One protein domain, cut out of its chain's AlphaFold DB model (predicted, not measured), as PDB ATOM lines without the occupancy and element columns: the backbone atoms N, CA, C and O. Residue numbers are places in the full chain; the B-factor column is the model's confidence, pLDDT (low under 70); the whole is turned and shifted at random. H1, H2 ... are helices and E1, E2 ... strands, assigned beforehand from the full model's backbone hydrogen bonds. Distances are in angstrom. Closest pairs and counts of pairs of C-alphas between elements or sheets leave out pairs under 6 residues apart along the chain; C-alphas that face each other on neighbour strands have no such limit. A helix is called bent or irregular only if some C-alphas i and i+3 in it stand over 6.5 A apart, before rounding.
ATOM      1  N   ILE A 208      27.259 -50.101  40.790       93.94
ATOM      2  CA  ILE A 208      27.698 -50.800  39.577       93.94
ATOM      3  C   ILE A 208      28.020 -52.248  39.949       93.94
ATOM      4  O   ILE A 208      28.597 -52.519  41.001       93.94
ATOM      5  N   GLU A 209      27.626 -53.173  39.084       91.75
ATOM      6  CA  GLU A 209      27.725 -54.612  39.316       91.75
ATOM      7  C   GLU A 209      28.988 -55.170  38.651       91.75
ATOM      8  O   GLU A 209      29.490 -54.608  37.679       91.75
ATOM      9  N   GLY A 210      29.501 -56.290  39.167       88.44
ATOM     10  CA  GLY A 210      30.531 -57.067  38.476       88.44
ATOM     11  C   GLY A 210      31.968 -56.541  38.553       88.44
ATOM     12  O   GLY A 210      32.763 -56.944  37.714       88.44
ATOM     13  N   ILE A 211      32.337 -55.695  39.526       90.94
ATOM     14  CA  ILE A 211      33.729 -55.219  39.708       90.94
ATOM     15  C   ILE A 211      34.306 -55.718  41.044       90.94
ATOM     16  O   ILE A 211      34.173 -55.027  42.045       90.94
ATOM     17  N   PRO A 212      34.924 -56.905  41.141       87.31
ATOM     18  CA  PRO A 212      35.337 -57.503  42.417       87.31
ATOM     19  C   PRO A 212      36.123 -56.562  43.353       87.31
ATOM     20  O   PRO A 212      37.096 -55.932  42.957       87.31
ATOM     21  N   GLY A 213      35.697 -56.477  44.618       85.75
ATOM     22  CA  GLY A 213      36.367 -55.702  45.668       85.75
ATOM     23  C   GLY A 213      36.196 -54.175  45.615       85.75
ATOM     24  O   GLY A 213      36.709 -53.496  46.506       85.75
ATOM     25  N   GLU A 214      35.489 -53.599  44.634       91.12
ATOM     26  CA  GLU A 214      35.459 -52.143  44.435       91.12
ATOM     27  C   GLU A 214      34.063 -51.573  44.162       91.12
ATOM     28  O   GLU A 214      33.490 -51.758  43.099       91.12
ATOM     29  N   SER A 215      33.538 -50.756  45.077       92.88
ATOM     30  CA  SER A 215      32.169 -50.234  44.956       92.88
ATOM     31  C   SER A 215      32.106 -48.887  44.232       92.88
ATOM     32  O   SER A 215      32.731 -47.913  44.665       92.88
ATOM     33  N   TYR A 216      31.301 -48.816  43.170       95.12
ATOM     34  CA  TYR A 216      31.073 -47.604  42.375       95.12
ATOM     35  C   TYR A 216      29.596 -47.244  42.297       95.12
ATOM     36  O   TYR A 216      28.744 -48.126  42.256       95.12
ATOM     37  N   ILE A 217      29.297 -45.950  42.209       96.06
ATOM     38  CA  ILE A 217      27.933 -45.445  42.032       96.06
ATOM     39  C   ILE A 217      27.540 -45.459  40.547       96.06
ATOM     40  O   ILE A 217      28.262 -44.921  39.702       96.06
ATOM     41  N   LYS A 218      26.378 -46.054  40.243       95.50
ATOM     42  CA  LYS A 218      25.715 -46.019  38.931       95.50
ATOM     43  C   LYS A 218      25.410 -44.583  38.539       95.50
ATOM     44  O   LYS A 218      24.916 -43.789  39.344       95.50
ATOM     45  N   LYS A 219      25.606 -44.260  37.264       94.69
ATOM     46  CA  LYS A 219      25.449 -42.883  36.783       94.69
ATOM     47  C   LYS A 219      24.019 -42.353  36.938       94.69
ATOM     48  O   LYS A 219      23.819 -41.176  37.228       94.69
ATOM     49  N   SER A 220      23.024 -43.223  36.772       95.19
ATOM     50  CA  SER A 220      21.603 -42.891  36.950       95.19
ATOM     51  C   SER A 220      21.244 -42.498  38.389       95.19
ATOM     52  O   SER A 220      20.258 -41.794  38.594       95.19
ATOM     53  N   TRP A 221      22.058 -42.893  39.371       96.38
ATOM     54  CA  TRP A 221      21.823 -42.653  40.793       96.38
ATOM     55  C   TRP A 221      22.593 -41.455  41.359       96.38
ATOM     56  O   TRP A 221      22.309 -41.033  42.475       96.38
ATOM     57  N   GLU A 222      23.511 -40.843  40.604       95.62
ATOM     58  CA  GLU A 222      24.328 -39.713  41.085       95.62
ATOM     59  C   GLU A 222      23.491 -38.496  41.528       95.62
ATOM     60  O   GLU A 222      23.902 -37.741  42.409       95.62
ATOM     61  N   ASN A 223      22.305 -38.313  40.938       96.00
ATOM     62  CA  ASN A 223      21.384 -37.226  41.283       96.00
ATOM     63  C   ASN A 223      20.290 -37.633  42.277       96.00
ATOM     64  O   ASN A 223      19.501 -36.776  42.676       96.00
ATOM     65  N   ASN A 224      20.225 -38.903  42.682       96.88
ATOM     66  CA  ASN A 224      19.284 -39.324  43.711       96.88
ATOM     67  C   ASN A 224      19.632 -38.605  45.037       96.88
ATOM     68  O   ASN A 224      20.802 -38.636  45.440       96.88
ATOM     69  N   PRO A 225      18.665 -37.966  45.729       96.81
ATOM     70  CA  PRO A 225      18.937 -37.179  46.935       96.81
ATOM     71  C   PRO A 225      19.702 -37.940  48.024       96.81
ATOM     72  O   PRO A 225      20.644 -37.406  48.617       96.81
ATOM     73  N   PHE A 226      19.352 -39.206  48.254       96.88
ATOM     74  CA  PHE A 226      20.003 -40.045  49.254       96.88
ATOM     75  C   PHE A 226      21.447 -40.374  48.869       96.88
ATOM     76  O   PHE A 226      22.361 -40.132  49.658       96.88
ATOM     77  N   VAL A 227      21.683 -40.828  47.635       96.75
ATOM     78  CA  VAL A 227      23.038 -41.129  47.137       96.75
ATOM     79  C   VAL A 227      23.920 -39.884  47.166       96.75
ATOM     80  O   VAL A 227      25.045 -39.918  47.671       96.75
ATOM     81  N   LYS A 228      23.390 -38.753  46.702       96.38
ATOM     82  CA  LYS A 228      24.104 -37.478  46.681       96.38
ATOM     83  C   LYS A 228      24.527 -37.022  48.074       96.38
ATOM     84  O   LYS A 228      25.629 -36.501  48.233       96.38
ATOM     85  N   ARG A 229      23.664 -37.201  49.078       95.25
ATOM     86  CA  ARG A 229      23.900 -36.694  50.436       95.25
ATOM     87  C   ARG A 229      24.685 -37.656  51.324       95.25
ATOM     88  O   ARG A 229      25.394 -37.188  52.208       95.25
ATOM     89  N   ILE A 230      24.573 -38.965  51.100       95.25
ATOM     90  CA  ILE A 230      25.172 -39.996  51.960       95.25
ATOM     91  C   ILE A 230      26.402 -40.647  51.322       95.25
ATOM     92  O   ILE A 230      27.415 -40.834  51.991       95.25
ATOM     93  N   TYR A 231      26.352 -40.968  50.030       95.44
ATOM     94  CA  TYR A 231      27.401 -41.751  49.372       95.44
ATOM     95  C   TYR A 231      28.473 -40.887  48.718       95.44
ATOM     96  O   TYR A 231      29.660 -41.109  48.951       95.44
ATOM     97  N   LEU A 232      28.087 -39.878  47.931       95.75
ATOM     98  CA  LEU A 232      29.060 -39.062  47.194       95.75
ATOM     99  C   LEU A 232      30.116 -38.365  48.076       95.75
ATOM    100  O   LEU A 232      31.270 -38.317  47.642       95.75
ATOM    101  N   PRO A 233      29.817 -37.896  49.308       95.12
ATOM    102  CA  PRO A 233      30.845 -37.347  50.200       95.12
ATOM    103  C   PRO A 233      31.960 -38.344  50.554       95.12
ATOM    104  O   PRO A 233      33.082 -37.939  50.852       95.12
ATOM    105  N   ASN A 234      31.663 -39.643  50.480       93.56
ATOM    106  CA  ASN A 234      32.573 -40.752  50.771       93.56
ATOM    107  C   ASN A 234      33.277 -41.301  49.524       93.56
ATOM    108  O   ASN A 234      33.993 -42.307  49.595       93.56
ATOM    109  N   CYS A 235      33.072 -40.643  48.380       94.69
ATOM    110  CA  CYS A 235      33.592 -41.070  47.097       94.69
ATOM    111  C   CYS A 235      34.759 -40.211  46.590       94.69
ATOM    112  O   CYS A 235      34.995 -39.067  46.999       94.69
ATOM    113  N   ARG A 236      35.459 -40.759  45.595       94.56
ATOM    114  CA  ARG A 236      36.300 -40.006  44.657       94.56
ATOM    115  C   ARG A 236      35.872 -40.321  43.234       94.56
ATOM    116  O   ARG A 236      35.542 -41.460  42.918       94.56
ATOM    117  N   LEU A 237      35.879 -39.301  42.384       95.06
ATOM    118  CA  LEU A 237      35.613 -39.466  40.962       95.06
ATOM    119  C   LEU A 237      36.887 -39.973  40.277       95.06
ATOM    120  O   LEU A 237      37.866 -39.233  40.200       95.06
ATOM    121  N   VAL A 238      36.868 -41.217  39.800       95.56
ATOM    122  CA  VAL A 238      38.047 -41.917  39.265       95.56
ATOM    123  C   VAL A 238      37.757 -42.552  37.908       95.56
ATOM    124  O   VAL A 238      36.618 -42.939  37.633       95.56
ATOM    125  N   GLY A 239      38.757 -42.648  37.037       95.06
ATOM    126  CA  GLY A 239      38.674 -43.430  35.806       95.06
ATOM    127  C   GLY A 239      38.942 -44.919  36.033       95.06
ATOM    128  O   GLY A 239      39.371 -45.344  37.103       95.06
ATOM    129  N   PHE A 240      38.707 -45.744  35.013       94.31
ATOM    130  CA  PHE A 240      38.885 -47.200  35.123       94.31
ATOM    131  C   PHE A 240      40.353 -47.620  35.354       94.31
ATOM    132  O   PHE A 240      40.610 -48.674  35.928       94.31
ATOM    133  N   GLN A 241      41.320 -46.775  34.973       94.94
ATOM    134  CA  GLN A 241      42.760 -47.046  35.136       94.94
ATOM    135  C   GLN A 241      43.346 -46.544  36.460       94.94
ATOM    136  O   GLN A 241      44.536 -46.743  36.696       94.94
ATOM    137  N   HIS A 242      42.549 -45.893  37.315       95.56
ATOM    138  CA  HIS A 242      43.056 -45.356  38.573       95.56
ATOM    139  C   HIS A 242      43.743 -46.436  39.427       95.56
ATOM    140  O   HIS A 242      43.396 -47.626  39.398       95.56
ATOM    141  N   LYS A 243      44.716 -45.994  40.224       93.75
ATOM    142  CA  LYS A 243      45.481 -46.824  41.153       93.75
ATOM    143  C   LYS A 243      45.396 -46.241  42.553       93.75
ATOM    144  O   LYS A 243      45.642 -45.052  42.759       93.75
ATOM    145  N   VAL A 244      45.078 -47.092  43.521       91.62
ATOM    146  CA  VAL A 244      45.188 -46.745  44.939       91.62
ATOM    147  C   VAL A 244      46.658 -46.874  45.312       91.62
ATOM    148  O   VAL A 244      47.194 -47.976  45.346       91.62
ATOM    149  N   VAL A 245      47.320 -45.741  45.528       91.88
ATOM    150  CA  VAL A 245      48.742 -45.697  45.908       91.88
ATOM    151  C   VAL A 245      48.884 -45.927  47.406       91.88
ATOM    152  O   VAL A 245      49.804 -46.599  47.858       91.88
ATOM    153  N   GLN A 246      47.953 -45.372  48.181       88.06
ATOM    154  CA  GLN A 246      47.945 -45.479  49.629       88.06
ATOM    155  C   GLN A 246      46.511 -45.370  50.144       88.06
ATOM    156  O   GLN A 246      45.752 -44.518  49.680       88.06
ATOM    157  N   LEU A 247      46.143 -46.221  51.102       81.56
ATOM    158  CA  LEU A 247      44.837 -46.171  51.767       81.56
ATOM    159  C   LEU A 247      44.930 -45.486  53.139       81.56
ATOM    160  O   LEU A 247      44.146 -44.589  53.435       81.56
ATOM    161  N   LEU A 248      45.922 -45.873  53.950       79.69
ATOM    162  CA  LEU A 248      46.143 -45.369  55.310       79.69
ATOM    163  C   LEU A 248      47.576 -44.830  55.490       79.69
ATOM    164  O   LEU A 248      48.501 -45.330  54.849       79.69
ATOM    165  N   PRO A 249      47.792 -43.810  56.348       79.81
ATOM    166  CA  PRO A 249      46.778 -43.033  57.074       79.81
ATOM    167  C   PRO A 249      46.017 -42.025  56.193       79.81
ATOM    168  O   PRO A 249      45.061 -41.406  56.653       79.81
ATOM    169  N   LYS A 250      46.436 -41.835  54.937       85.25
ATOM    170  CA  LYS A 250      45.822 -40.900  53.992       85.25
ATOM    171  C   LYS A 250      45.540 -41.601  52.667       85.25
ATOM    172  O   LYS A 250      46.437 -42.216  52.098       85.25
ATOM    173  N   LEU A 251      44.324 -41.424  52.153       87.81
ATOM    174  CA  LEU A 251      43.941 -41.896  50.827       87.81
ATOM    175  C   LEU A 251      44.684 -41.107  49.738       87.81
ATOM    176  O   LEU A 251      44.497 -39.893  49.604       87.81
ATOM    177  N   ILE A 252      45.479 -41.810  48.933       90.62
ATOM    178  CA  ILE A 252      46.152 -41.298  47.738       90.62
ATOM    179  C   ILE A 252      45.730 -42.159  46.551       90.62
ATOM    180  O   ILE A 252      45.996 -43.361  46.502       90.62
ATOM    181  N   VAL A 253      45.082 -41.519  45.579       93.56
ATOM    182  CA  VAL A 253      44.655 -42.145  44.327       93.56
ATOM    183  C   VAL A 253      45.387 -41.464  43.181       93.56
ATOM    184  O   VAL A 253      45.289 -40.248  43.026       93.56
ATOM    185  N   ASN A 254      46.104 -42.251  42.383       93.75
ATOM    186  CA  ASN A 254      46.623 -41.806  41.099       93.75
ATOM    187  C   ASN A 254      45.574 -42.096  40.019       93.75
ATOM    188  O   ASN A 254      45.216 -43.251  39.801       93.75
ATOM    189  N   ASP A 255      45.090 -41.048  39.365       93.44
ATOM    190  CA  ASP A 255      44.120 -41.110  38.265       93.44
ATOM    191  C   ASP A 255      44.560 -40.210  37.093       93.44
ATOM    192  O   ASP A 255      43.732 -39.712  36.329       93.44
ATOM    193  N   ASP A 256      45.869 -39.954  36.989       91.31
ATOM    194  CA  ASP A 256      46.468 -39.150  35.923       91.31
ATOM    195  C   ASP A 256      46.746 -40.022  34.694       91.31
ATOM    196  O   ASP A 256      47.874 -40.416  34.398       91.31
ATOM    197  N   PHE A 257      45.663 -40.402  34.021       91.00
ATOM    198  CA  PHE A 257      45.699 -41.190  32.797       91.00
ATOM    199  C   PHE A 257      44.917 -40.482  31.685       91.00
ATOM    200  O   PHE A 257      43.914 -39.808  31.954       91.00
ATOM    201  N   PRO A 258      45.334 -40.642  30.418       88.44
ATOM    202  CA  PRO A 258      44.647 -40.035  29.288       88.44
ATOM    203  C   PRO A 258      43.303 -40.734  29.039       88.44
ATOM    204  O   PRO A 258      43.216 -41.747  28.349       88.44
ATOM    205  N   TYR A 259      42.228 -40.170  29.590       88.69
ATOM    206  CA  TYR A 259      40.863 -40.616  29.322       88.69
ATOM    207  C   TYR A 259      40.267 -39.879  28.130       88.69
ATOM    208  O   TYR A 259      40.293 -38.649  28.066       88.69
ATOM    209  N   LYS A 260      39.625 -40.617  27.220       84.81
ATOM    210  CA  LYS A 260      38.800 -39.998  26.182       84.81
ATOM    211  C   LYS A 260      37.607 -39.282  26.821       84.81
ATOM    212  O   LYS A 260      37.040 -39.739  27.820       84.81
ATOM    213  N   ALA A 261      37.163 -38.188  26.203       75.88
ATOM    214  CA  ALA A 261      35.977 -37.431  26.619       75.88
ATOM    215  C   ALA A 261      34.643 -38.146  26.294       75.88
ATOM    216  O   ALA A 261      33.588 -37.521  26.205       75.88
ATOM    217  N   GLU A 262      34.672 -39.466  26.124       83.31
ATOM    218  CA  GLU A 262      33.519 -40.276  25.760       83.31
ATOM    219  C   GLU A 262      32.667 -40.616  26.997       83.31
ATOM    220  O   GLU A 262      33.154 -40.831  28.126       83.31
ATOM    221  N   LYS A 263      31.349 -40.648  26.778       83.62
ATOM    222  CA  LYS A 263      30.388 -41.185  27.739       83.62
ATOM    223  C   LYS A 263      30.322 -42.693  27.530       83.62
ATOM    224  O   LYS A 263      29.859 -43.135  26.494       83.62
ATOM    225  N   ILE A 264      30.744 -43.433  28.546       91.88
ATOM    226  CA  ILE A 264      30.592 -44.887  28.627       91.88
ATOM    227  C   ILE A 264      29.464 -45.229  29.599       91.88
ATOM    228  O   ILE A 264      29.222 -44.472  30.554       91.88
ATOM    229  N   SER A 265      28.793 -46.343  29.354       94.50
ATOM    230  CA  SER A 265      27.816 -46.985  30.232       94.50
ATOM    231  C   SER A 265      28.474 -47.549  31.499       94.50
ATOM    232  O   SER A 265      29.697 -47.535  31.651       94.50
ATOM    233  N   ASP A 266      27.650 -47.987  32.453       95.19
ATOM    234  CA  ASP A 266      28.139 -48.595  33.696       95.19
ATOM    235  C   ASP A 266      28.718 -50.004  33.453       95.19
ATOM    236  O   ASP A 266      29.726 -50.337  34.069       95.19
ATOM    237  N   SER A 267      28.168 -50.772  32.498       94.88
ATOM    238  CA  SER A 267      28.715 -52.080  32.076       94.88
ATOM    239  C   SER A 267      30.079 -51.928  31.410       94.88
ATOM    240  O   SER A 267      31.041 -52.569  31.818       94.88
ATOM    241  N   GLU A 268      30.201 -50.998  30.459       95.06
ATOM    242  CA  GLU A 268      31.480 -50.726  29.791       95.06
ATOM    243  C   GLU A 268      32.547 -50.256  30.789       95.06
ATOM    244  O   GLU A 268      33.712 -50.626  30.677       95.06
ATOM    245  N   PHE A 269      32.175 -49.453  31.798       95.62
ATOM    246  CA  PHE A 269      33.113 -49.080  32.861       95.62
ATOM    247  C   PHE A 269      33.575 -50.303  33.665       95.62
ATOM    248  O   PHE A 269      34.764 -50.401  33.968       95.62
ATOM    249  N   ALA A 270      32.664 -51.222  34.000       95.00
ATOM    250  CA  ALA A 270      32.991 -52.444  34.728       95.00
ATOM    251  C   ALA A 270      33.933 -53.355  33.932       95.00
ATOM    252  O   ALA A 270      34.953 -53.788  34.463       95.00
ATOM    253  N   GLU A 271      33.659 -53.572  32.647       95.69
ATOM    254  CA  GLU A 271      34.512 -54.350  31.739       95.69
ATOM    255  C   GLU A 271      35.919 -53.748  31.627       95.69
ATOM    256  O   GLU A 271      36.925 -54.435  31.826       95.69
ATOM    257  N   LEU A 272      35.996 -52.433  31.394       94.81
ATOM    258  CA  LEU A 272      37.266 -51.717  31.333       94.81
ATOM    259  C   LEU A 272      38.019 -51.793  32.662       94.81
ATOM    260  O   LEU A 272      39.235 -51.963  32.657       94.81
ATOM    261  N   ARG A 273      37.330 -51.692  33.805       94.94
ATOM    262  CA  ARG A 273      37.979 -51.797  35.115       94.94
ATOM    263  C   ARG A 273      38.508 -53.206  35.362       94.94
ATOM    264  O   ARG A 273      39.653 -53.338  35.786       94.94
ATOM    265  N   ASN A 274      37.716 -54.228  35.046       94.06
ATOM    266  CA  ASN A 274      38.085 -55.633  35.207       94.06
ATOM    267  C   ASN A 274      39.333 -56.002  34.405       94.06
ATOM    268  O   ASN A 274      40.196 -56.676  34.949       94.06
ATOM    269  N   SER A 275      39.492 -55.473  33.187       93.12
ATOM    270  CA  SER A 275      40.706 -55.702  32.379       93.12
ATOM    271  C   SER A 275      41.993 -55.087  32.950       93.12
ATOM    272  O   SER A 275      43.079 -55.373  32.454       93.12
ATOM    273  N   VAL A 276      41.888 -54.225  33.968       89.88
ATOM    274  CA  VAL A 276      43.033 -53.588  34.639       89.88
ATOM    275  C   VAL A 276      43.337 -54.229  35.998       89.88
ATOM    276  O   VAL A 276      44.467 -54.119  36.471       89.88
TER     277      VAL A 276
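What this domain is: This is residues 208 to 276 of the 278 residues of an uncharacterized protein of Candidatus Abyssubacteria bacterium SURF_17 (UniProt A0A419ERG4). Helix H1, the E2-E3 hairpin and helix H2 stand at three corners of an open triangle, with strand E1 running through the middle. The printed part has 69 residues, under half in named elements, ordered H1, E1, E2, E3, H2; the class is mixed, helices and strands. It is only just compact, close to loose, with a radius of gyration of the C-alphas of 12.7 A and spans of 31 by 31 by 24 A.

Where its parts are: After unnamed residues 208 to 224, H1 is residues 225 to 234, 14.6 A, from C-alpha 225 at (18.937, -37.179, 46.935). It is only just irregular: C-alphas 229 and 232 are 6.54 A apart. E1 is 235 to 239, 12.6 A; E2 is 243 to 246; E3 is 252 to 254. H2, 266 to 276, 15.7 A, ends at C-alpha 276 (43.033, -53.588, 34.639).

How they stand to each other: H1 and E1 meet only through their tight link. E1 pairs with no named strand. E2 and E3 form an antiparallel hairpin at 154 degrees, with N 243 and O 254 2.8 A apart, within hydrogen-bond range. H1 and H2 are apart. O i to N i+4 pairs are within range in 3 of 6 for H1 and 6 of 7 for H2.

The domain as a whole: The farthest C-alphas, Pro 249 and Glu 262, are 34.1 A apart. The printed part has no cut; the link E3 to H2 is long. No printed residue is under 70 in pLDDT.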